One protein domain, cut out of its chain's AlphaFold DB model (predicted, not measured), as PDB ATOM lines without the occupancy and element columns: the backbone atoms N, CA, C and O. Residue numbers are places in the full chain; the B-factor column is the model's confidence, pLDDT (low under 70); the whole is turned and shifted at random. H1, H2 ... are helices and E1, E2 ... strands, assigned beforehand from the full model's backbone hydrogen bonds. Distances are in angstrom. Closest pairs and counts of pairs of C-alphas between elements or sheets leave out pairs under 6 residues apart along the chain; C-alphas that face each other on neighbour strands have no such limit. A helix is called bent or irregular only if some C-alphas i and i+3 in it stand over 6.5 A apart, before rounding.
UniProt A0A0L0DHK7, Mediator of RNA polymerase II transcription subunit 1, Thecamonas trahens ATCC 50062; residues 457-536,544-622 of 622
ATOM      1  N   SER A 457      89.043 134.579  82.759       50.38
ATOM      2  CA  SER A 457      90.406 135.035  83.032       50.38
ATOM      3  C   SER A 457      90.565 136.470  82.511       50.38
ATOM      4  O   SER A 457      89.948 136.799  81.495       50.38
ATOM      5  N   PRO A 458      91.367 137.337  83.149       53.22
ATOM      6  CA  PRO A 458      91.562 138.711  82.685       53.22
ATOM      7  C   PRO A 458      91.925 138.750  81.200       53.22
ATOM      8  O   PRO A 458      91.380 139.550  80.456       53.22
ATOM      9  N   LEU A 459      92.723 137.781  80.736       57.38
ATOM     10  CA  LEU A 459      93.017 137.574  79.321       57.38
ATOM     11  C   LEU A 459      91.772 137.209  78.490       57.38
ATOM     12  O   LEU A 459      91.604 137.738  77.401       57.38
ATOM     13  N   ALA A 460      90.892 136.320  78.957       55.38
ATOM     14  CA  ALA A 460      89.641 136.010  78.265       55.38
ATOM     15  C   ALA A 460      88.697 137.221  78.227       55.38
ATOM     16  O   ALA A 460      88.153 137.519  77.171       55.38
ATOM     17  N   ALA A 461      88.543 137.962  79.326       57.16
ATOM     18  CA  ALA A 461      87.771 139.203  79.349       57.16
ATOM     19  C   ALA A 461      88.376 140.272  78.414       57.16
ATOM     20  O   ALA A 461      87.641 140.958  77.711       57.16
ATOM     21  N   MET A 462      89.706 140.344  78.343       59.69
ATOM     22  CA  MET A 462      90.484 141.280  77.526       59.69
ATOM     23  C   MET A 462      90.514 140.920  76.030       59.69
ATOM     24  O   MET A 462      90.474 141.804  75.186       59.69
ATOM     25  N   LEU A 463      90.564 139.632  75.677       57.25
ATOM     26  CA  LEU A 463      90.549 139.161  74.284       57.25
ATOM     27  C   LEU A 463      89.127 139.032  73.715       57.25
ATOM     28  O   LEU A 463      88.952 138.992  72.495       57.25
ATOM     29  N   VAL A 464      88.111 138.923  74.577       54.97
ATOM     30  CA  VAL A 464      86.695 138.840  74.179       54.97
ATOM     31  C   VAL A 464      86.022 140.222  74.230       54.97
ATOM     32  O   VAL A 464      85.146 140.497  73.408       54.97
ATOM     33  N   GLY A 465      86.452 141.110  75.133       56.50
ATOM     34  CA  GLY A 465      86.002 142.500  75.248       56.50
ATOM     35  C   GLY A 465      86.943 143.475  74.536       56.50
ATOM     36  O   GLY A 465      87.995 143.821  75.059       56.50
ATOM     37  N   HIS A 466      86.542 143.946  73.351       51.81
ATOM     38  CA  HIS A 466      87.346 144.814  72.468       51.81
ATOM     39  C   HIS A 466      87.781 146.157  73.086       51.81
ATOM     40  O   HIS A 466      88.803 146.710  72.696       51.81
ATOM     41  N   ASP A 467      87.037 146.675  74.065       55.56
ATOM     42  CA  ASP A 467      87.202 148.062  74.521       55.56
ATOM     43  C   ASP A 467      88.248 148.242  75.641       55.56
ATOM     44  O   ASP A 467      88.692 149.360  75.899       55.56
ATOM     45  N   ALA A 468      88.685 147.162  76.303       53.38
ATOM     46  CA  ALA A 468      89.553 147.245  77.488       53.38
ATOM     47  C   ALA A 468      91.056 147.429  77.175       53.38
ATOM     48  O   ALA A 468      91.842 147.755  78.065       53.38
ATOM     49  N   LEU A 469      91.465 147.247  75.914       61.28
ATOM     50  CA  LEU A 469      92.865 147.337  75.470       61.28
ATOM     51  C   LEU A 469      93.241 148.691  74.852       61.28
ATOM     52  O   LEU A 469      94.366 148.859  74.385       61.28
ATOM     53  N   ALA A 470      92.327 149.665  74.851       65.12
ATOM     54  CA  ALA A 470      92.559 150.994  74.291       65.12
ATOM     55  C   ALA A 470      93.451 151.856  75.209       65.12
ATOM     56  O   ALA A 470      93.051 152.912  75.693       65.12
ATOM     57  N   GLY A 471      94.671 151.403  75.489       81.31
ATOM     58  CA  GLY A 471      95.654 152.182  76.224       81.31
ATOM     59  C   GLY A 471      96.795 151.355  76.814       81.31
ATOM     60  O   GLY A 471      96.670 150.145  76.997       81.31
ATOM     61  N   PRO A 472      97.925 152.011  77.127       86.56
ATOM     62  CA  PRO A 472      99.028 151.375  77.830       86.56
ATOM     63  C   PRO A 472      98.618 150.999  79.262       86.56
ATOM     64  O   PRO A 472      98.236 151.869  80.047       86.56
ATOM     65  N   GLN A 473      98.747 149.719  79.604       88.56
ATOM     66  CA  GLN A 473      98.467 149.171  80.927       88.56
ATOM     67  C   GLN A 473      99.740 149.155  81.786       88.56
ATOM     68  O   GLN A 473     100.754 148.591  81.358       88.56
ATOM     69  N   PRO A 474      99.744 149.789  82.972       89.44
ATOM     70  CA  PRO A 474     100.900 149.781  83.850       89.44
ATOM     71  C   PRO A 474     101.050 148.424  84.554       89.44
ATOM     72  O   PRO A 474     100.123 147.944  85.195       89.44
ATOM     73  N   VAL A 475     102.245 147.843  84.500       89.50
ATOM     74  CA  VAL A 475     102.627 146.620  85.214       89.50
ATOM     75  C   VAL A 475     103.872 146.912  86.037       89.50
ATOM     76  O   VAL A 475     104.880 147.364  85.496       89.50
ATOM     77  N   THR A 476     103.815 146.662  87.345       87.50
ATOM     78  CA  THR A 476     104.958 146.882  88.243       87.50
ATOM     79  C   THR A 476     105.655 145.564  88.548       87.50
ATOM     80  O   THR A 476     105.019 144.606  88.982       87.50
ATOM     81  N   VAL A 477     106.967 145.520  88.330       87.62
ATOM     82  CA  VAL A 477     107.835 144.374  88.609       87.62
ATOM     83  C   VAL A 477     109.086 144.865  89.318       87.62
ATOM     84  O   VAL A 477     109.775 145.727  88.778       87.62
ATOM     85  N   LEU A 478     109.387 144.305  90.497       85.19
ATOM     86  CA  LEU A 478     110.608 144.606  91.265       85.19
ATOM     87  C   LEU A 478     110.893 146.123  91.326       85.19
ATOM     88  O   LEU A 478     111.951 146.584  90.912       85.19
ATOM     89  N   ASP A 479     109.886 146.896  91.743       86.00
ATOM     90  CA  ASP A 479     109.916 148.364  91.878       86.00
ATOM     91  C   ASP A 479     110.018 149.176  90.573       86.00
ATOM     92  O   ASP A 479     109.993 150.407  90.595       86.00
ATOM     93  N   THR A 480     110.057 148.517  89.414       88.69
ATOM     94  CA  THR A 480     109.976 149.177  88.105       88.69
ATOM     95  C   THR A 480     108.570 149.078  87.532       88.69
ATOM     96  O   THR A 480     108.004 147.992  87.438       88.69
ATOM     97  N   THR A 481     107.990 150.209  87.127       90.62
ATOM     98  CA  THR A 481     106.691 150.222  86.445       90.62
ATOM     99  C   THR A 481     106.894 150.337  84.936       90.62
ATOM    100  O   THR A 481     107.429 151.320  84.420       90.62
ATOM    101  N   HIS A 482     106.453 149.309  84.225       92.69
ATOM    102  CA  HIS A 482     106.386 149.233  82.773       92.69
ATOM    103  C   HIS A 482     104.970 149.565  82.309       92.69
ATOM    104  O   HIS A 482     104.023 149.404  83.067       92.69
ATOM    105  N   ALA A 483     104.807 150.022  81.074       93.00
ATOM    106  CA  ALA A 483     103.504 150.312  80.495       93.00
ATOM    107  C   ALA A 483     103.364 149.581  79.156       93.00
ATOM    108  O   ALA A 483     104.038 149.942  78.195       93.00
ATOM    109  N   TYR A 484     102.516 148.554  79.100       94.19
ATOM    110  CA  TYR A 484     102.329 147.702  77.925       94.19
ATOM    111  C   TYR A 484     101.078 148.105  77.154       94.19
ATOM    112  O   TYR A 484      99.976 148.087  77.695       94.19
ATOM    113  N   ALA A 485     101.235 148.457  75.883       93.00
ATOM    114  CA  ALA A 485     100.130 148.698  74.965       93.00
ATOM    115  C   ALA A 485     100.082 147.582  73.922       93.00
ATOM    116  O   ALA A 485     101.112 147.234  73.347       93.00
ATOM    117  N   TYR A 486      98.900 147.029  73.661       92.12
ATOM    118  CA  TYR A 486      98.705 146.097  72.553       92.12
ATOM    119  C   TYR A 486      98.398 146.871  71.269       92.12
ATOM    120  O   TYR A 486      97.448 147.646  71.231       92.12
ATOM    121  N   ALA A 487      99.186 146.641  70.222       91.06
ATOM    122  CA  ALA A 487      99.051 147.267  68.907       91.06
ATOM    123  C   ALA A 487      98.637 146.266  67.813       91.06
ATOM    124  O   ALA A 487      98.918 146.459  66.631       91.06
ATOM    125  N   GLY A 488      97.980 145.164  68.194       82.69
ATOM    126  CA  GLY A 488      97.376 144.248  67.227       82.69
ATOM    127  C   GLY A 488      96.161 144.852  66.518       82.69
ATOM    128  O   GLY A 488      95.614 145.871  66.942       82.69
ATOM    129  N   GLU A 489      95.724 144.207  65.432       78.25
ATOM    130  CA  GLU A 489      94.570 144.677  64.665       78.25
ATOM    131  C   GLU A 489      93.311 144.774  65.547       78.25
ATOM    132  O   GLU A 489      92.890 143.769  66.144       78.25
ATOM    133  N   PRO A 490      92.660 145.953  65.601       67.94
ATOM    134  CA  PRO A 490      91.393 146.119  66.291       67.94
ATOM    135  C   PRO A 490      90.317 145.335  65.533       67.94
ATOM    136  O   PRO A 490      89.722 145.794  64.566       67.94
ATOM    137  N   GLY A 491      90.100 144.095  65.944       65.56
ATOM    138  CA  GLY A 491      89.039 143.233  65.426       65.56
ATOM    139  C   GLY A 491      89.249 141.762  65.759       65.56
ATOM    140  O   GLY A 491      88.277 141.008  65.830       65.56
ATOM    141  N   VAL A 492      90.492 141.358  66.038       67.44
ATOM    142  CA  VAL A 492      90.830 139.965  66.335       67.44
ATOM    143  C   VAL A 492      90.257 139.578  67.698       67.44
ATOM    144  O   VAL A 492      90.780 139.953  68.742       67.44
ATOM    145  N   ARG A 493      89.137 138.851  67.689       69.12
ATOM    146  CA  ARG A 493      88.528 138.305  68.905       69.12
ATOM    147  C   ARG A 493      89.187 136.981  69.257       69.12
ATOM    148  O   ARG A 493      89.311 136.101  68.404       69.12
ATOM    149  N   GLY A 494      89.546 136.821  70.527       72.38
ATOM    150  CA  GLY A 494      89.918 135.517  71.057       72.38
ATOM    151  C   GLY A 494      88.751 134.536  70.930       72.38
ATOM    152  O   GLY A 494      87.603 134.883  71.203       72.38
ATOM    153  N   VAL A 495      89.042 133.302  70.517       76.38
ATOM    154  CA  VAL A 495      88.058 132.214  70.492       76.38
ATOM    155  C   VAL A 495      88.359 131.271  71.645       76.38
ATOM    156  O   VAL A 495      89.429 130.665  71.699       76.38
ATOM    157  N   LEU A 496      87.405 131.126  72.565       80.12
ATOM    158  CA  LEU A 496      87.497 130.127  73.621       80.12
ATOM    159  C   LEU A 496      87.139 128.751  73.051       80.12
ATOM    160  O   LEU A 496      86.001 128.497  72.652       80.12
ATOM    161  N   VAL A 497      88.120 127.852  73.011       77.69
ATOM    162  CA  VAL A 497      87.935 126.488  72.509       77.69
ATOM    163  C   VAL A 497      87.625 125.559  73.679       77.69
ATOM    164  O   VAL A 497      88.503 125.220  74.465       77.69
ATOM    165  N   HIS A 498      86.373 125.115  73.790       78.62
ATOM    166  CA  HIS A 498      85.956 124.188  74.852       78.62
ATOM    167  C   HIS A 498      86.270 122.721  74.547       78.62
ATOM    168  O   HIS A 498      86.353 121.901  75.461       78.62
ATOM    169  N   ARG A 499      86.349 122.357  73.261       82.00
ATOM    170  CA  ARG A 499      86.475 120.967  72.805       82.00
ATOM    171  C   ARG A 499      87.276 120.906  71.512       82.00
ATOM    172  O   ARG A 499      87.020 121.690  70.603       82.00
ATOM    173  N   ILE A 500      88.186 119.940  71.419       82.94
ATOM    174  CA  ILE A 500      88.942 119.641  70.199       82.94
ATOM    175  C   ILE A 500      88.588 118.212  69.775       82.94
ATOM    176  O   ILE A 500      88.915 117.273  70.505       82.94
ATOM    177  N   PRO A 501      87.892 118.015  68.643       81.94
ATOM    178  CA  PRO A 501      87.561 116.679  68.175       81.94
ATOM    179  C   PRO A 501      88.825 115.969  67.674       81.94
ATOM    180  O   PRO A 501      89.604 116.533  66.908       81.94
ATOM    181  N   PHE A 502      89.010 114.708  68.058       81.81
ATOM    182  CA  PHE A 502      90.065 113.852  67.518       81.81
ATOM    183  C   PHE A 502      89.462 112.606  66.869       81.81
ATOM    184  O   PHE A 502      88.633 111.913  67.451       81.81
ATOM    185  N   LEU A 503      89.895 112.321  65.639       83.56
ATOM    186  CA  LEU A 503      89.480 111.142  64.866       83.56
ATOM    187  C   LEU A 503      90.436 109.954  65.056       83.56
ATOM    188  O   LEU A 503      90.088 108.814  64.758       83.56
ATOM    189  N   SER A 504      91.656 110.220  65.532       91.00
ATOM    190  CA  SER A 504      92.732 109.242  65.685       91.00
ATOM    191  C   SER A 504      93.618 109.597  66.876       91.00
ATOM    192  O   SER A 504      93.929 110.769  67.087       91.00
ATOM    193  N   LEU A 505      94.083 108.580  67.608       87.31
ATOM    194  CA  LEU A 505      95.062 108.744  68.691       87.31
ATOM    195  C   LEU A 505      96.400 109.300  68.189       87.31
ATOM    196  O   LEU A 505      97.100 109.966  68.942       87.31
ATOM    197  N   ALA A 506      96.732 109.092  66.910       89.31
ATOM    198  CA  ALA A 506      97.944 109.647  66.311       89.31
ATOM    199  C   ALA A 506      97.956 111.188  66.311       89.31
ATOM    200  O   ALA A 506      99.023 111.789  66.326       89.31
ATOM    201  N   HIS A 507      96.783 111.836  66.330       89.75
ATOM    202  CA  HIS A 507      96.692 113.298  66.380       89.75
ATOM    203  C   HIS A 507      96.962 113.858  67.780       89.75
ATOM    204  O   HIS A 507      97.204 115.054  67.915       89.75
ATOM    205  N   LEU A 508      96.917 113.019  68.822       88.19
ATOM    206  CA  LEU A 508      96.982 113.479  70.205       88.19
ATOM    207  C   LEU A 508      98.291 114.217  70.498       88.19
ATOM    208  O   LEU A 508      98.252 115.287  71.093       88.19
ATOM    209  N   ALA A 509      99.430 113.691  70.039       88.75
ATOM    210  CA  ALA A 509     100.731 114.322  70.260       88.75
ATOM    211  C   ALA A 509     100.799 115.723  69.628       88.75
ATOM    212  O   ALA A 509     101.093 116.695  70.315       88.75
ATOM    213  N   THR A 510     100.424 115.847  68.350       91.69
ATOM    214  CA  THR A 510     100.420 117.133  67.634       91.69
ATOM    215  C   THR A 510      99.460 118.140  68.262       91.69
ATOM    216  O   THR A 510      99.804 119.308  68.418       91.69
ATOM    217  N   VAL A 511      98.260 117.700  68.654       90.06
ATOM    218  CA  VAL A 511      97.284 118.569  69.325       90.06
ATOM    219  C   VAL A 511      97.825 119.045  70.672       90.06
ATOM    220  O   VAL A 511      97.705 120.227  70.980       90.06
ATOM    221  N   LEU A 512      98.451 118.165  71.459       90.62
ATOM    222  CA  LEU A 512      99.059 118.544  72.734       90.62
ATOM    223  C   LEU A 512     100.199 119.550  72.551       90.62
ATOM    224  O   LEU A 512     100.287 120.498  73.327       90.62
ATOM    225  N   ASP A 513     101.036 119.395  71.528       93.12
ATOM    226  CA  ASP A 513     102.128 120.336  71.265       93.12
ATOM    227  C   ASP A 513     101.623 121.722  70.850       93.12
ATOM    228  O   ASP A 513     102.165 122.729  71.314       93.12
ATOM    229  N   LEU A 514     100.554 121.786  70.052       92.25
ATOM    230  CA  LEU A 514      99.884 123.047  69.718       92.25
ATOM    231  C   LEU A 514      99.222 123.669  70.952       92.25
ATOM    232  O   LEU A 514      99.379 124.859  71.205       92.25
ATOM    233  N   LEU A 515      98.524 122.873  71.767       90.50
ATOM    234  CA  LEU A 515      97.909 123.357  73.004       90.50
ATOM    235  C   LEU A 515      98.944 123.927  73.978       90.50
ATOM    236  O   LEU A 515      98.696 124.966  74.584       90.50
ATOM    237  N   ARG A 516     100.113 123.288  74.103       93.38
ATOM    238  CA  ARG A 516     101.231 123.798  74.911       93.38
ATOM    239  C   ARG A 516     101.771 125.114  74.364       93.38
ATOM    240  O   ARG A 516     101.939 126.053  75.134       93.38
ATOM    241  N   GLN A 517     101.986 125.200  73.050       95.38
ATOM    242  CA  GLN A 517     102.403 126.439  72.391       95.38
ATOM    243  C   GLN A 517     101.415 127.578  72.678       95.38
ATOM    244  O   GLN A 517     101.821 128.645  73.128       95.38
ATOM    245  N   HIS A 518     100.115 127.330  72.505       92.12
ATOM    246  CA  HIS A 518      99.059 128.295  72.816       92.12
ATOM    247  C   HIS A 518      99.023 128.678  74.300       92.12
ATOM    248  O   HIS A 518      98.849 129.851  74.619       92.12
ATOM    249  N   ALA A 519      99.181 127.716  75.212       91.12
ATOM    250  CA  ALA A 519      99.175 127.979  76.647       91.12
ATOM    251  C   ALA A 519     100.346 128.882  77.058       91.12
ATOM    252  O   ALA A 519     100.135 129.867  77.767       91.12
ATOM    253  N   VAL A 520     101.558 128.597  76.571       95.38
ATOM    254  CA  VAL A 520     102.745 129.425  76.826       95.38
ATOM    255  C   VAL A 520     102.571 130.817  76.220       95.38
ATOM    256  O   VAL A 520     102.742 131.806  76.929       95.38
ATOM    257  N   PHE A 521     102.144 130.907  74.958       95.62
ATOM    258  CA  PHE A 521     101.872 132.178  74.281       95.62
ATOM    259  C   PHE A 521     100.862 133.038  75.056       95.62
ATOM    260  O   PHE A 521     101.125 134.203  75.348       95.62
ATOM    261  N   ASN A 522      99.725 132.453  75.443       92.62
ATOM    262  CA  ASN A 522      98.677 133.151  76.185       92.62
ATOM    263  C   ASN A 522      99.156 133.586  77.570       92.62
ATOM    264  O   ASN A 522      98.802 134.673  78.015       92.62
ATOM    265  N   THR A 523      99.969 132.766  78.241       93.38
ATOM    266  CA  THR A 523     100.541 133.101  79.553       93.38
ATOM    267  C   THR A 523     101.501 134.283  79.442       93.38
ATOM    268  O   THR A 523     101.393 135.236  80.211       93.38
ATOM    269  N   LEU A 524     102.388 134.267  78.441       95.38
ATOM    270  CA  LEU A 524     103.309 135.369  78.172       95.38
ATOM    271  C   LEU A 524     102.559 136.661  77.851       95.38
ATOM    272  O   LEU A 524     102.852 137.696  78.445       95.38
ATOM    273  N   LEU A 525     101.560 136.603  76.967       93.75
ATOM    274  CA  LEU A 525     100.748 137.767  76.624       93.75
ATOM    275  C   LEU A 525      99.975 138.287  77.843       93.75
ATOM    276  O   LEU A 525     100.018 139.479  78.128       93.75
ATOM    277  N   ALA A 526      99.323 137.399  78.599       91.38
ATOM    278  CA  ALA A 526      98.586 137.755  79.809       91.38
ATOM    279  C   ALA A 526      99.486 138.403  80.861       91.38
ATOM    280  O   ALA A 526      99.032 139.286  81.582       91.38
ATOM    281  N   SER A 527     100.760 138.006  80.944       93.31
ATOM    282  CA  SER A 527     101.698 138.579  81.913       93.31
ATOM    283  C   SER A 527     101.873 140.094  81.750       93.31
ATOM    284  O   SER A 527     102.148 140.774  82.732       93.31
ATOM    285  N   CYS A 528     101.642 140.635  80.549       93.56
ATOM    286  CA  CYS A 528     101.710 142.068  80.259       93.56
ATOM    287  C   CYS A 528     100.459 142.858  80.668       93.56
ATOM    288  O   CYS A 528     100.486 144.084  80.626       93.56
ATOM    289  N   PHE A 529      99.370 142.173  81.018       87.69
ATOM    290  CA  PHE A 529      98.065 142.785  81.302       87.69
ATOM    291  C   PHE A 529      97.416 142.256  82.579       87.69
ATOM    292  O   PHE A 529      96.289 142.616  82.895       87.69
ATOM    293  N   SER A 530      98.089 141.357  83.295       78.12
ATOM    294  CA  SER A 530      97.575 140.845  84.557       78.12
ATOM    295  C   SER A 530      97.649 141.963  85.588       78.12
ATOM    296  O   SER A 530      98.731 142.508  85.813       78.12
ATOM    297  N   ASP A 531      96.505 142.281  86.196       61.62
ATOM    298  CA  ASP A 531      96.333 143.249  87.283       61.62
ATOM    299  C   ASP A 531      97.142 142.817  88.518       61.62
ATOM    300  O   ASP A 531      96.614 142.300  89.498       61.62
ATOM    301  N   ALA A 532      98.465 142.955  88.469       49.03
ATOM    302  CA  ALA A 532      99.350 142.505  89.538       49.03
ATOM    303  C   ALA A 532      99.459 143.510  90.692       49.03
ATOM    304  O   ALA A 532     100.263 143.308  91.597       49.03
ATOM    305  N   VAL A 533      98.679 144.590  90.694       49.78
ATOM    306  CA  VAL A 533      98.684 145.535  91.808       49.78
ATOM    307  C   VAL A 533      97.262 146.006  92.041       49.78
ATOM    308  O   VAL A 533      96.724 146.758  91.230       49.78
ATOM    309  N   ASP A 534      96.677 145.563  93.158       51.97
ATOM    310  CA  ASP A 534      95.467 146.131  93.743       51.97
ATOM    311  C   ASP A 534      95.472 147.642  93.517       51.97
ATOM    312  O   ASP A 534      96.303 148.359  94.087       51.97
ATOM    313  N   ALA A 535      94.558 148.136  92.679       49.16
ATOM    314  CA  ALA A 535      94.471 149.548  92.310       49.16
ATOM    315  C   ALA A 535      94.370 150.477  93.543       49.16
ATOM    316  O   ALA A 535      94.675 151.667  93.462       49.16
ATOM    317  N   ALA A 536      94.008 149.918  94.704       53.09
ATOM    318  CA  ALA A 536      94.003 150.573  96.007       53.09
ATOM    319  C   ALA A 536      95.404 150.962  96.538       53.09
ATOM    320  O   ALA A 536      95.514 151.880  97.344       53.09
ATOM    321  N   PRO A 544     104.070 160.547  84.664       69.12
ATOM    322  CA  PRO A 544     103.895 159.888  83.367       69.12
ATOM    323  C   PRO A 544     105.189 159.766  82.549       69.12
ATOM    324  O   PRO A 544     105.270 158.897  81.681       69.12
ATOM    325  N   ASP A 545     106.192 160.593  82.850       71.62
ATOM    326  CA  ASP A 545     107.475 160.644  82.150       71.62
ATOM    327  C   ASP A 545     108.473 159.571  82.614       71.62
ATOM    328  O   ASP A 545     109.452 159.310  81.921       71.62
ATOM    329  N   THR A 546     108.236 158.902  83.751       79.56
ATOM    330  CA  THR A 546     109.128 157.833  84.241       79.56
ATOM    331  C   THR A 546     108.720 156.438  83.768       79.56
ATOM    332  O   THR A 546     109.457 155.477  83.979       79.56
ATOM    333  N   LEU A 547     107.549 156.301  83.139       85.75
ATOM    334  CA  LEU A 547     107.023 155.012  82.697       85.75
ATOM    335  C   LEU A 547     107.651 154.586  81.369       85.75
ATOM    336  O   LEU A 547     107.429 155.210  80.329       85.75
ATOM    337  N   ARG A 548     108.386 153.470  81.388       91.94
ATOM    338  CA  ARG A 548     108.890 152.837  80.164       91.94
ATOM    339  C   ARG A 548     107.721 152.215  79.407       91.94
ATOM    340  O   ARG A 548     107.022 151.359  79.946       91.94
ATOM    341  N   ARG A 549     107.504 152.668  78.172       94.44
ATOM    342  CA  ARG A 549     106.422 152.188  77.307       94.44
ATOM    343  C   ARG A 549     106.918 151.075  76.396       94.44
ATOM    344  O   ARG A 549     107.975 151.204  75.781       94.44
ATOM    345  N   PHE A 550     106.116 150.027  76.308       96.31
ATOM    346  CA  PHE A 550     106.326 148.863  75.470       96.31
ATOM    347  C   PHE A 550     105.102 148.683  74.586       96.31
ATOM    348  O   PHE A 550     103.968 148.699  75.069       96.31
ATOM    349  N   GLU A 551     105.338 148.505  73.299       96.06
ATOM    350  CA  GLU A 551     104.311 148.192  72.320       96.06
ATOM    351  C   GLU A 551     104.395 146.706  71.978       96.06
ATOM    352  O   GLU A 551     105.468 146.184  71.672       96.06
ATOM    353  N   LEU A 552     103.267 146.012  72.090       95.56
ATOM    354  CA  LEU A 552     103.150 144.581  71.859       95.56
ATOM    355  C   LEU A 552     102.412 144.332  70.552       95.56
ATOM    356  O   LEU A 552     101.274 144.773  70.394       95.56
ATOM    357  N   THR A 553     103.007 143.547  69.660       94.31
ATOM    358  CA  THR A 553     102.290 142.988  68.505       94.31
ATOM    359  C   THR A 553     102.434 141.473  68.472       94.31
ATOM    360  O   THR A 553     103.280 140.894  69.157       94.31
ATOM    361  N   THR A 554     101.559 140.798  67.731       93.56
ATOM    362  CA  THR A 554     101.488 139.335  67.745       93.56
ATOM    363  C   THR A 554     101.161 138.757  66.380       93.56
ATOM    364  O   THR A 554     100.216 139.210  65.740       93.56
ATOM    365  N   LEU A 555     101.829 137.661  66.024       92.44
ATOM    366  CA  LEU A 555     101.359 136.683  65.044       92.44
ATOM    367  C   LEU A 555     100.995 135.404  65.811       92.44
ATOM    368  O   LEU A 555     101.787 134.465  65.922       92.44
ATOM    369  N   ALA A 556      99.821 135.414  66.439       86.19
ATOM    370  CA  ALA A 556      99.413 134.355  67.353       86.19
ATOM    371  C   ALA A 556      99.275 132.989  66.645       86.19
ATOM    372  O   ALA A 556      98.763 132.934  65.526       86.19
ATOM    373  N   PRO A 557      99.667 131.871  67.290       92.00
ATOM    374  CA  PRO A 557     100.339 131.759  68.595       92.00
ATOM    375  C   PRO A 557     101.878 131.701  68.492       92.00
ATOM    376  O   PRO A 557     102.536 131.250  69.423       92.00
ATOM    377  N   GLN A 558     102.460 132.042  67.340       95.44
ATOM    378  CA  GLN A 558     103.857 131.722  67.028       95.44
ATOM    379  C   GLN A 558     104.830 132.819  67.437       95.44
ATOM    380  O   GLN A 558     105.949 132.509  67.827       95.44
ATOM    381  N   LEU A 559     104.425 134.084  67.350       96.69
ATOM    382  CA  LEU A 559     105.329 135.214  67.545       96.69
ATOM    383  C   LEU A 559     104.669 136.302  68.389       96.69
ATOM    384  O   LEU A 559     103.555 136.743  68.098       96.69
ATOM    385  N   LEU A 560     105.388 136.748  69.410       96.69
ATOM    386  CA  LEU A 560     105.139 137.963  70.180       96.69
ATOM    387  C   LEU A 560     106.285 138.922  69.882       96.69
ATOM    388  O   LEU A 560     107.441 138.511  69.950       96.69
ATOM    389  N   THR A 561     105.999 140.182  69.584       97.44
ATOM    390  CA  THR A 561     107.046 141.199  69.484       97.44
ATOM    391  C   THR A 561     106.833 142.289  70.516       97.44
ATOM    392  O   THR A 561     105.702 142.684  70.802       97.44
ATOM    393  N   VAL A 562     107.937 142.739  71.107       97.62
ATOM    394  CA  VAL A 562     107.972 143.798  72.113       97.62
ATOM    395  C   VAL A 562     108.854 144.919  71.587       97.62
ATOM    396  O   VAL A 562     110.076 144.774  71.536       97.62
ATOM    397  N   SER A 563     108.250 146.035  71.200       97.31
ATOM    398  CA  SER A 563     108.959 147.217  70.714       97.31
ATOM    399  C   SER A 563     109.053 148.277  71.808       97.31
ATOM    400  O   SER A 563     108.082 148.557  72.510       97.31
ATOM    401  N   TYR A 564     110.236 148.861  71.981       96.88
ATOM    402  CA  TYR A 564     110.493 149.899  72.976       96.88
ATOM    403  C   TYR A 564     111.617 150.834  72.533       96.88
ATOM    404  O   TYR A 564     112.447 150.492  71.691       96.88
ATOM    405  N   LEU A 565     111.659 152.028  73.119       95.44
ATOM    406  CA  LEU A 565     112.768 152.959  72.931       95.44
ATOM    407  C   LEU A 565     113.890 152.602  73.905       95.44
ATOM    408  O   LEU A 565     113.712 152.696  75.123       95.44
ATOM    409  N   ALA A 566     115.038 152.184  73.375       93.88
ATOM    410  CA  ALA A 566     116.176 151.800  74.191       93.88
ATOM    411  C   ALA A 566     116.695 152.997  75.014       93.88
ATOM    412  O   ALA A 566     116.858 154.103  74.478       93.88
ATOM    413  N   PRO A 567     116.949 152.807  76.323       90.81
ATOM    414  CA  PRO A 567     117.378 153.890  77.196       90.81
ATOM    415  C   PRO A 567     118.734 154.445  76.742       90.81
ATOM    416  O   PRO A 567     119.645 153.704  76.382       90.81
ATOM    417  N   GLY A 568     118.861 155.772  76.737       91.19
ATOM    418  CA  GLY A 568     120.082 156.480  76.342       91.19
ATOM    419  C   GLY A 568     120.265 156.649  74.830       91.19
ATOM    420  O   GLY A 568     120.646 157.734  74.401       91.19
ATOM    421  N   SER A 569     119.960 155.632  74.017       92.06
ATOM    422  CA  SER A 569     120.101 155.727  72.554       92.06
ATOM    423  C   SER A 569     118.881 156.346  71.871       92.06
ATOM    424  O   SER A 569     119.018 156.946  70.807       92.06
ATOM    425  N   GLY A 570     117.686 156.183  72.453       92.19
ATOM    426  CA  GLY A 570     116.426 156.590  71.825       92.19
ATOM    427  C   GLY A 570     116.098 155.808  70.548       92.19
ATOM    428  O   GLY A 570     115.186 156.186  69.817       92.19
ATOM    429  N   VAL A 571     116.837 154.733  70.258       94.81
ATOM    430  CA  VAL A 571     116.600 153.877  69.094       94.81
ATOM    431  C   VAL A 571     115.450 152.927  69.409       94.81
ATOM    432  O   VAL A 571     115.379 152.365  70.503       94.81
ATOM    433  N   LEU A 572     114.546 152.746  68.446       95.94
ATOM    434  CA  LEU A 572     113.483 151.752  68.542       95.94
ATOM    435  C   LEU A 572     114.089 150.349  68.417       95.94
ATOM    436  O   LEU A 572     114.574 149.969  67.352       95.94
ATOM    437  N   THR A 573     114.044 149.597  69.510       97.00
ATOM    438  CA  THR A 573     114.480 148.204  69.589       97.00
ATOM    439  C   THR A 573     113.259 147.298  69.676       97.00
ATOM    440  O   THR A 573     112.313 147.587  70.407       97.00
ATOM    441  N   THR A 574     113.299 146.184  68.954       97.50
ATOM    442  CA  THR A 574     112.240 145.171  68.958       97.50
ATOM    443  C   THR A 574     112.803 143.849  69.451       97.50
ATOM    444  O   THR A 574     113.859 143.419  69.001       97.50
ATOM    445  N   ILE A 575     112.103 143.195  70.371       98.00
ATOM    446  CA  ILE A 575     112.393 141.821  70.779       98.00
ATOM    447  C   ILE A 575     111.349 140.917  70.147       98.00
ATOM    448  O   ILE A 575     110.158 141.100  70.380       98.00
ATOM    449  N   GLU A 576     111.796 139.949  69.364       97.94
ATOM    450  CA  GLU A 576     110.973 138.899  68.781       97.94
ATOM    451  C   GLU A 576     111.026 137.664  69.675       97.94
ATOM    452  O   GLU A 576     112.091 137.099  69.897       97.94
ATOM    453  N   ILE A 577     109.876 137.244  70.191       98.31
ATOM    454  CA  ILE A 577     109.707 136.072  71.047       98.31
ATOM    455  C   ILE A 577     108.935 135.027  70.244       98.31
ATOM    456  O   ILE A 577     107.722 135.139  70.046       98.31
ATOM    457  N   SER A 578     109.643 134.004  69.780       98.00
ATOM    458  CA  SER A 578     109.066 132.893  69.030       98.00
ATOM    459  C   SER A 578     108.653 131.769  69.979       98.00
ATOM    460  O   SER A 578     109.477 131.242  70.725       98.00
ATOM    461  N   CYS A 579     107.381 131.384  69.928       97.56
ATOM    462  CA  CYS A 579     106.823 130.224  70.613       97.56
ATOM    463  C   CYS A 579     106.766 129.056  69.625       97.56
ATOM    464  O   CYS A 579     105.940 129.058  68.715       97.56
ATOM    465  N   GLY A 580     107.638 128.064  69.779       96.62
ATOM    466  CA  GLY A 580     107.644 126.845  68.976       96.62
ATOM    467  C   GLY A 580     106.632 125.799  69.457       96.62
ATOM    468  O   GLY A 580     106.004 125.926  70.514       96.62
ATOM    469  N   CYS A 581     106.483 124.727  68.675       93.75
ATOM    470  CA  CYS A 581     105.669 123.572  69.055       93.75
ATOM    471  C   CYS A 581     106.110 123.014  70.416       93.75
ATOM    472  O   CYS A 581     107.301 122.961  70.724       93.75
ATOM    473  N   GLY A 582     105.145 122.601  71.237       94.19
ATOM    474  CA  GLY A 582     105.420 122.113  72.587       94.19
ATOM    475  C   GLY A 582     105.690 123.223  73.609       94.19
ATOM    476  O   GLY A 582     105.906 122.906  74.775       94.19
ATOM    477  N   GLY A 583     105.632 124.501  73.206       94.44
ATOM    478  CA  GLY A 583     105.859 125.645  74.092       94.44
ATOM    479  C   GLY A 583     107.331 126.020  74.267       94.44
ATOM    480  O   GLY A 583     107.673 126.677  75.247       94.44
ATOM    481  N   SER A 584     108.209 125.601  73.351       96.44
ATOM    482  CA  SER A 584     109.601 126.056  73.348       96.44
ATOM    483  C   SER A 584     109.675 127.555  73.049       96.44
ATOM    484  O   SER A 584     108.895 128.074  72.253       96.44
ATOM    485  N   LEU A 585     110.608 128.258  73.690       97.88
ATOM    486  CA  LEU A 585     110.779 129.698  73.521       97.88
ATOM    487  C   LEU A 585     112.145 130.003  72.919       97.88
ATOM    488  O   LEU A 585     113.164 129.491  73.379       97.88
ATOM    489  N   ALA A 586     112.150 130.874  71.919       97.81
ATOM    490  CA  ALA A 586     113.340 131.512  71.381       97.81
ATOM    491  C   ALA A 586     113.128 133.027  71.378       97.81
ATOM    492  O   ALA A 586     111.996 133.496  71.251       97.81
ATOM    493  N   ALA A 587     114.208 133.787  71.534       97.88
ATOM    494  CA  ALA A 587     114.142 135.238  71.538       97.88
ATOM    495  C   ALA A 587     115.291 135.842  70.735       97.88
ATOM    496  O   ALA A 587     116.443 135.440  70.908       97.88
ATOM    497  N   ALA A 588     114.973 136.832  69.910       97.88
ATOM    498  CA  ALA A 588     115.935 137.606  69.143       97.88
ATOM    499  C   ALA A 588     115.707 139.103  69.369       97.88
ATOM    500  O   ALA A 588     114.573 139.569  69.446       97.88
ATOM    501  N   ILE A 589     116.791 139.862  69.493       97.25
ATOM    502  CA  ILE A 589     116.762 141.306  69.717       97.25
ATOM    503  C   ILE A 589     117.193 141.999  68.428       97.25
ATOM    504  O   ILE A 589     118.285 141.764  67.915       97.25
ATOM    505  N   ILE A 590     116.338 142.878  67.921       97.12
ATOM    506  CA  ILE A 590     116.551 143.686  66.724       97.12
ATOM    507  C   ILE A 590     116.769 145.131  67.193       97.12
ATOM    508  O   ILE A 590     115.799 145.836  67.485       97.12
ATOM    509  N   PRO A 591     118.029 145.587  67.327       91.69
ATOM    510  CA  PRO A 591     118.346 146.858  67.979       91.69
ATOM    511  C   PRO A 591     117.903 148.085  67.177       91.69
ATOM    512  O   PRO A 591     117.651 149.126  67.775       91.69
ATOM    513  N   ALA A 592     117.815 147.967  65.850       90.62
ATOM    514  CA  ALA A 592     117.386 149.027  64.949       90.62
ATOM    515  C   ALA A 592     116.734 148.434  63.686       90.62
ATOM    516  O   ALA A 592     117.075 147.310  63.300       90.62
ATOM    517  N   PRO A 593     115.863 149.183  62.987       86.31
ATOM    518  CA  PRO A 593     115.331 148.762  61.695       86.31
ATOM    519  C   PRO A 593     116.473 148.483  60.706       86.31
ATOM    520  O   PRO A 593     117.286 149.362  60.428       86.31
ATOM    521  N   GLY A 594     116.547 147.256  60.190       86.31
ATOM    522  CA  GLY A 594     117.591 146.824  59.252       86.31
ATOM    523  C   GLY A 594     118.857 146.247  59.895       86.31
ATOM    524  O   GLY A 594     119.721 145.756  59.170       86.31
ATOM    525  N   ALA A 595     118.975 146.255  61.227       90.19
ATOM    526  CA  ALA A 595     120.006 145.482  61.911       90.19
ATOM    527  C   ALA A 595     119.683 143.982  61.847       90.19
ATOM    528  O   ALA A 595     118.516 143.586  61.879       90.19
ATOM    529  N   SER A 596     120.717 143.139  61.782       89.19
ATOM    530  CA  SER A 596     120.534 141.694  61.908       89.19
ATOM    531  C   SER A 596     120.013 141.352  63.310       89.19
ATOM    532  O   SER A 596     120.535 141.907  64.283       89.19
ATOM    533  N   PRO A 597     119.036 140.438  63.435       92.56
ATOM    534  CA  PRO A 597     118.588 139.953  64.733       92.56
ATOM    535  C   PRO A 597     119.759 139.328  65.498       92.56
ATOM    536  O   PRO A 597     120.566 138.595  64.926       92.56
ATOM    537  N   VAL A 598     119.857 139.641  66.787       94.81
ATOM    538  CA  VAL A 598     120.832 139.049  67.706       94.81
ATOM    539  C   VAL A 598     120.093 138.080  68.613       94.81
ATOM    540  O   VAL A 598     119.261 138.499  69.421       94.81
ATOM    541  N   ASP A 599     120.391 136.791  68.485       93.81
ATOM    542  CA  ASP A 599     119.815 135.767  69.354       93.81
ATOM    543  C   ASP A 599     120.172 136.048  70.818       93.81
ATOM    544  O   ASP A 599     121.328 136.306  71.162       93.81
ATOM    545  N   SER A 600     119.171 135.977  71.695       95.44
ATOM    546  CA  SER A 600     119.335 136.202  73.131       95.44
ATOM    547  C   SER A 600     118.895 134.964  73.916       95.44
ATOM    548  O   SER A 600     117.774 134.909  74.438       95.44
ATOM    549  N   PRO A 601     119.763 133.936  74.029       94.69
ATOM    550  CA  PRO A 601     119.425 132.703  74.738       94.69
ATOM    551  C   PRO A 601     119.175 132.945  76.231       94.69
ATOM    552  O   PRO A 601     118.352 132.259  76.830       94.69
ATOM    553  N   ALA A 602     119.827 133.951  76.827       96.12
ATOM    554  CA  ALA A 602     119.594 134.344  78.215       96.12
ATOM    555  C   ALA A 602     118.171 134.892  78.422       96.12
ATOM    556  O   ALA A 602     117.489 134.492  79.366       96.12
ATOM    557  N   PHE A 603     117.689 135.742  77.507       96.25
ATOM    558  CA  PHE A 603     116.320 136.257  77.553       96.25
ATOM    559  C   PHE A 603     115.300 135.134  77.333       96.25
ATOM    560  O   PHE A 603     114.331 135.025  78.082       96.25
ATOM    561  N   ALA A 604     115.549 134.243  76.367       96.94
ATOM    562  CA  ALA A 604     114.702 133.077  76.122       96.94
ATOM    563  C   ALA A 604     114.633 132.133  77.339       96.94
ATOM    564  O   ALA A 604     113.546 131.697  77.715       96.94
ATOM    565  N   ALA A 605     115.762 131.864  78.001       96.75
ATOM    566  CA  ALA A 605     115.811 131.050  79.216       96.75
ATOM    567  C   ALA A 605     115.053 131.705  80.385       96.75
ATOM    568  O   ALA A 605     114.334 131.033  81.128       96.75
ATOM    569  N   LEU A 606     115.163 133.029  80.528       96.88
ATOM    570  CA  LEU A 606     114.424 133.781  81.538       96.88
ATOM    571  C   LEU A 606     112.912 133.761  81.275       96.88
ATOM    572  O   LEU A 606     112.126 133.579  82.204       96.88
ATOM    573  N   LEU A 607     112.484 133.873  80.017       96.94
ATOM    574  CA  LEU A 607     111.079 133.700  79.646       96.94
ATOM    575  C   LEU A 607     110.590 132.271  79.904       96.94
ATOM    576  O   LEU A 607     109.506 132.098  80.451       96.94
ATOM    577  N   ALA A 608     111.380 131.251  79.561       95.62
ATOM    578  CA  ALA A 608     111.010 129.847  79.753       95.62
ATOM    579  C   ALA A 608     110.877 129.462  81.233       95.62
ATOM    580  O   ALA A 608     110.095 128.583  81.585       95.62
ATOM    581  N   THR A 609     111.623 130.126  82.115       96.06
ATOM    582  CA  THR A 609     111.549 129.899  83.563       96.06
ATOM    583  C   THR A 609     110.432 130.710  84.215       96.06
ATOM    584  O   THR A 609     109.672 130.175  85.020       96.06
ATOM    585  N   SER A 610     110.293 131.989  83.856       95.56
ATOM    586  CA  SER A 610     109.360 132.910  84.517       95.56
ATOM    587  C   SER A 610     107.967 132.970  83.899       95.56
ATOM    588  O   SER A 610     107.016 133.318  84.593       95.56
ATOM    589  N   HIS A 611     107.843 132.670  82.603       95.44
ATOM    590  CA  HIS A 611     106.650 132.925  81.792       95.44
ATOM    591  C   HIS A 611     106.129 134.372  81.924       95.44
ATOM    592  O   HIS A 611     104.926 134.615  81.849       95.44
ATOM    593  N   SER A 612     107.034 135.342  82.121       95.75
ATOM    594  CA  SER A 612     106.701 136.755  82.326       95.75
ATOM    595  C   SER A 612     107.553 137.662  81.439       95.75
ATOM    596  O   SER A 612     108.761 137.801  81.649       95.75
ATOM    597  N   ILE A 613     106.913 138.325  80.472       97.00
ATOM    598  CA  ILE A 613     107.566 139.352  79.649       97.00
ATOM    599  C   ILE A 613     108.001 140.541  80.522       97.00
ATOM    600  O   ILE A 613     109.155 140.949  80.400       97.00
ATOM    601  N   PRO A 614     107.171 141.077  81.442       96.50
ATOM    602  CA  PRO A 614     107.586 142.179  82.308       96.50
ATOM    603  C   PRO A 614     108.841 141.906  83.132       96.50
ATOM    604  O   PRO A 614     109.722 142.764  83.196       96.50
ATOM    605  N   LEU A 615     108.962 140.701  83.695       95.25
ATOM    606  CA  LEU A 615     110.161 140.303  84.427       95.25
ATOM    607  C   LEU A 615     111.374 140.192  83.505       95.25
ATOM    608  O   LEU A 615     112.430 140.727  83.827       95.25
ATOM    609  N   ALA A 616     111.227 139.558  82.340       97.00
ATOM    610  CA  ALA A 616     112.323 139.455  81.383       97.00
ATOM    611  C   ALA A 616     112.801 140.832  80.891       97.00
ATOM    612  O   ALA A 616     114.003 141.079  80.812       97.00
ATOM    613  N   MET A 617     111.870 141.758  80.644       97.12
ATOM    614  CA  MET A 617     112.185 143.138  80.271       97.12
ATOM    615  C   MET A 617     112.892 143.905  81.388       97.12
ATOM    616  O   MET A 617     113.774 144.704  81.094       97.12
ATOM    617  N   HIS A 618     112.541 143.664  82.654       95.12
ATOM    618  CA  HIS A 618     113.226 144.287  83.786       95.12
ATOM    619  C   HIS A 618     114.713 143.918  83.785       95.12
ATOM    620  O   HIS A 618     115.562 144.806  83.795       95.12
ATOM    621  N   TYR A 619     115.030 142.625  83.677       95.62
ATOM    622  CA  TYR A 619     116.416 142.151  83.633       95.62
ATOM    623  C   TYR A 619     117.162 142.563  82.364       95.62
ATOM    624  O   TYR A 619     118.355 142.819  82.425       95.62
ATOM    625  N   HIS A 620     116.482 142.638  81.219       95.31
ATOM    626  CA  HIS A 620     117.100 143.074  79.962       95.31
ATOM    627  C   HIS A 620     117.507 144.555  79.978       95.31
ATOM    628  O   HIS A 620     118.439 144.956  79.286       95.31
ATOM    629  N   LEU A 621     116.786 145.383  80.737       93.94
ATOM    630  CA  LEU A 621     116.994 146.831  80.786       93.94
ATOM    631  C   LEU A 621     117.697 147.325  82.057       93.94
ATOM    632  O   LEU A 621     117.767 148.546  82.258       93.94
ATOM    633  N   SER A 622     118.111 146.400  82.921       90.94
ATOM    634  CA  SER A 622     118.943 146.649  84.102       90.94
ATOM    635  C   SER A 622     120.399 146.420  83.731       90.94
ATOM    636  O   SER A 622     121.228 147.275  84.108       90.94
TER     637      SER A 622
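This is residues 457 to 536 and 544 to 622 of the 622 residues of the protein "Mediator of RNA polymerase II transcription subunit 1" of Thecamonas trahens ATCC 50062 (UniProt A0A0L0DHK7). A strongly twisted sheet of six strands curls round the short helix H5, and H5, H4 and the last part of the long helix H3 cover one face of it. H3 packs on the sheet with residues 516 to 527, while its earlier part runs out past the strands to a far tip, where residues 503 to 508 stick out; the small helices H1 and H2 are not on the sheet. The printed part has 159 residues, with five named helices and six named strands in the order H1 H2 E1 E2 H3 E3 E4 E5 E6 H4 H5. The sheet's order is E1 E2 E3 E4 E5 E6, mixed, and the class is mixed, helices and strands. The whole is compact, with a radius of gyration of the C-alphas of 16.5 A and spans of 56 by 39 by 28 A.

Begin with the sheet, at E3, residues 548 to 555, E4, residues 559 to 565, E5, residues 572 to 579, and E6, residues 585 to 590: they form a meander, each strand the antiparallel neighbour of the one before. Look for N 551 and O 563 at 2.9 A between E3 and E4, N 562 and O 575 at 2.9 A between E4 and E5, and N 576 and O 588 at 2.8 A between E5 and E6. On the other side of E3 you find E2, residues 480 to 486, its parallel neighbour, with N 485 and O 550 at 2.9 A. E1, residues 473 to 477, is an edge strand and forms a hairpin with E2, with N 475 and O 482 at 2.8 A. H3, residues 507 to 527, H4, residues 601 to 610, and H5, residues 613 to 620, are on one face of the sheet, in two layers, helices over strands. H3 lies over E5 at a height over the sheet of 11.1 A, and the closest C-alphas, of Gln 517 and Cys 579, are 6.1 A apart. H4 lies over E6 at a height of 7.9 A, with the C-alphas of Ala 587 and Ala 604 closest at 5.1 A. The sheet curls round H5, whose Leu 615 comes within 6.3 A of Val 477 of E1, C-alpha to C-alpha. H4 and H5 are a helical hairpin and touch at a steep tilt of 42 degrees, opposite ways, closest at the C-alphas of Leu 606 and Ala 616, 6.1 A. H3 touches H5 with residues 524 to 527 alone, closest at the C-alphas of Leu 524 and Ile 613, 6.0 A. H1, residues 458 to 464, only just touches H3, with 3 pairs of C-alphas within 8 A, the closest those of Leu 459 and Ala 526 at 5.6 A. H2, residues 466 to 469, is close to H1 but not clearly touching, with the C-alphas of Met 462 and Ala 468 closest at 6.0 A. In H1, H3, H4 and H5 every O i to N i+4 pair is within hydrogen-bond range; H2 is too short for such a pair.

Find C-alpha 458, where H1 begins, at (91.562, 138.711, 82.685). H2 is only just irregular, with C-alphas 466 and 469 6.8 A apart. H3 runs 30.1 A from (96.692, 113.298, 66.380) at C-alpha 507 to C-alpha 527. E3 measures 23.4 A, E5 22.6 A and E4 20.0 A; H5 ends at C-alpha 620, (117.100, 143.074, 79.962).

The C-alphas of Ser 504 and Asp 545, the two farthest apart, are 56.0 A apart. Residues 537 to 543 are not printed, and C-alphas 536 and 544 are 18.6 A apart across the cut. The link from E2 to H3, 20 residues, is long. The mean pLDDT of the printed part is 86.4; residues 457 to 470, 490 to 493, 531 to 536 and 544 are under 70.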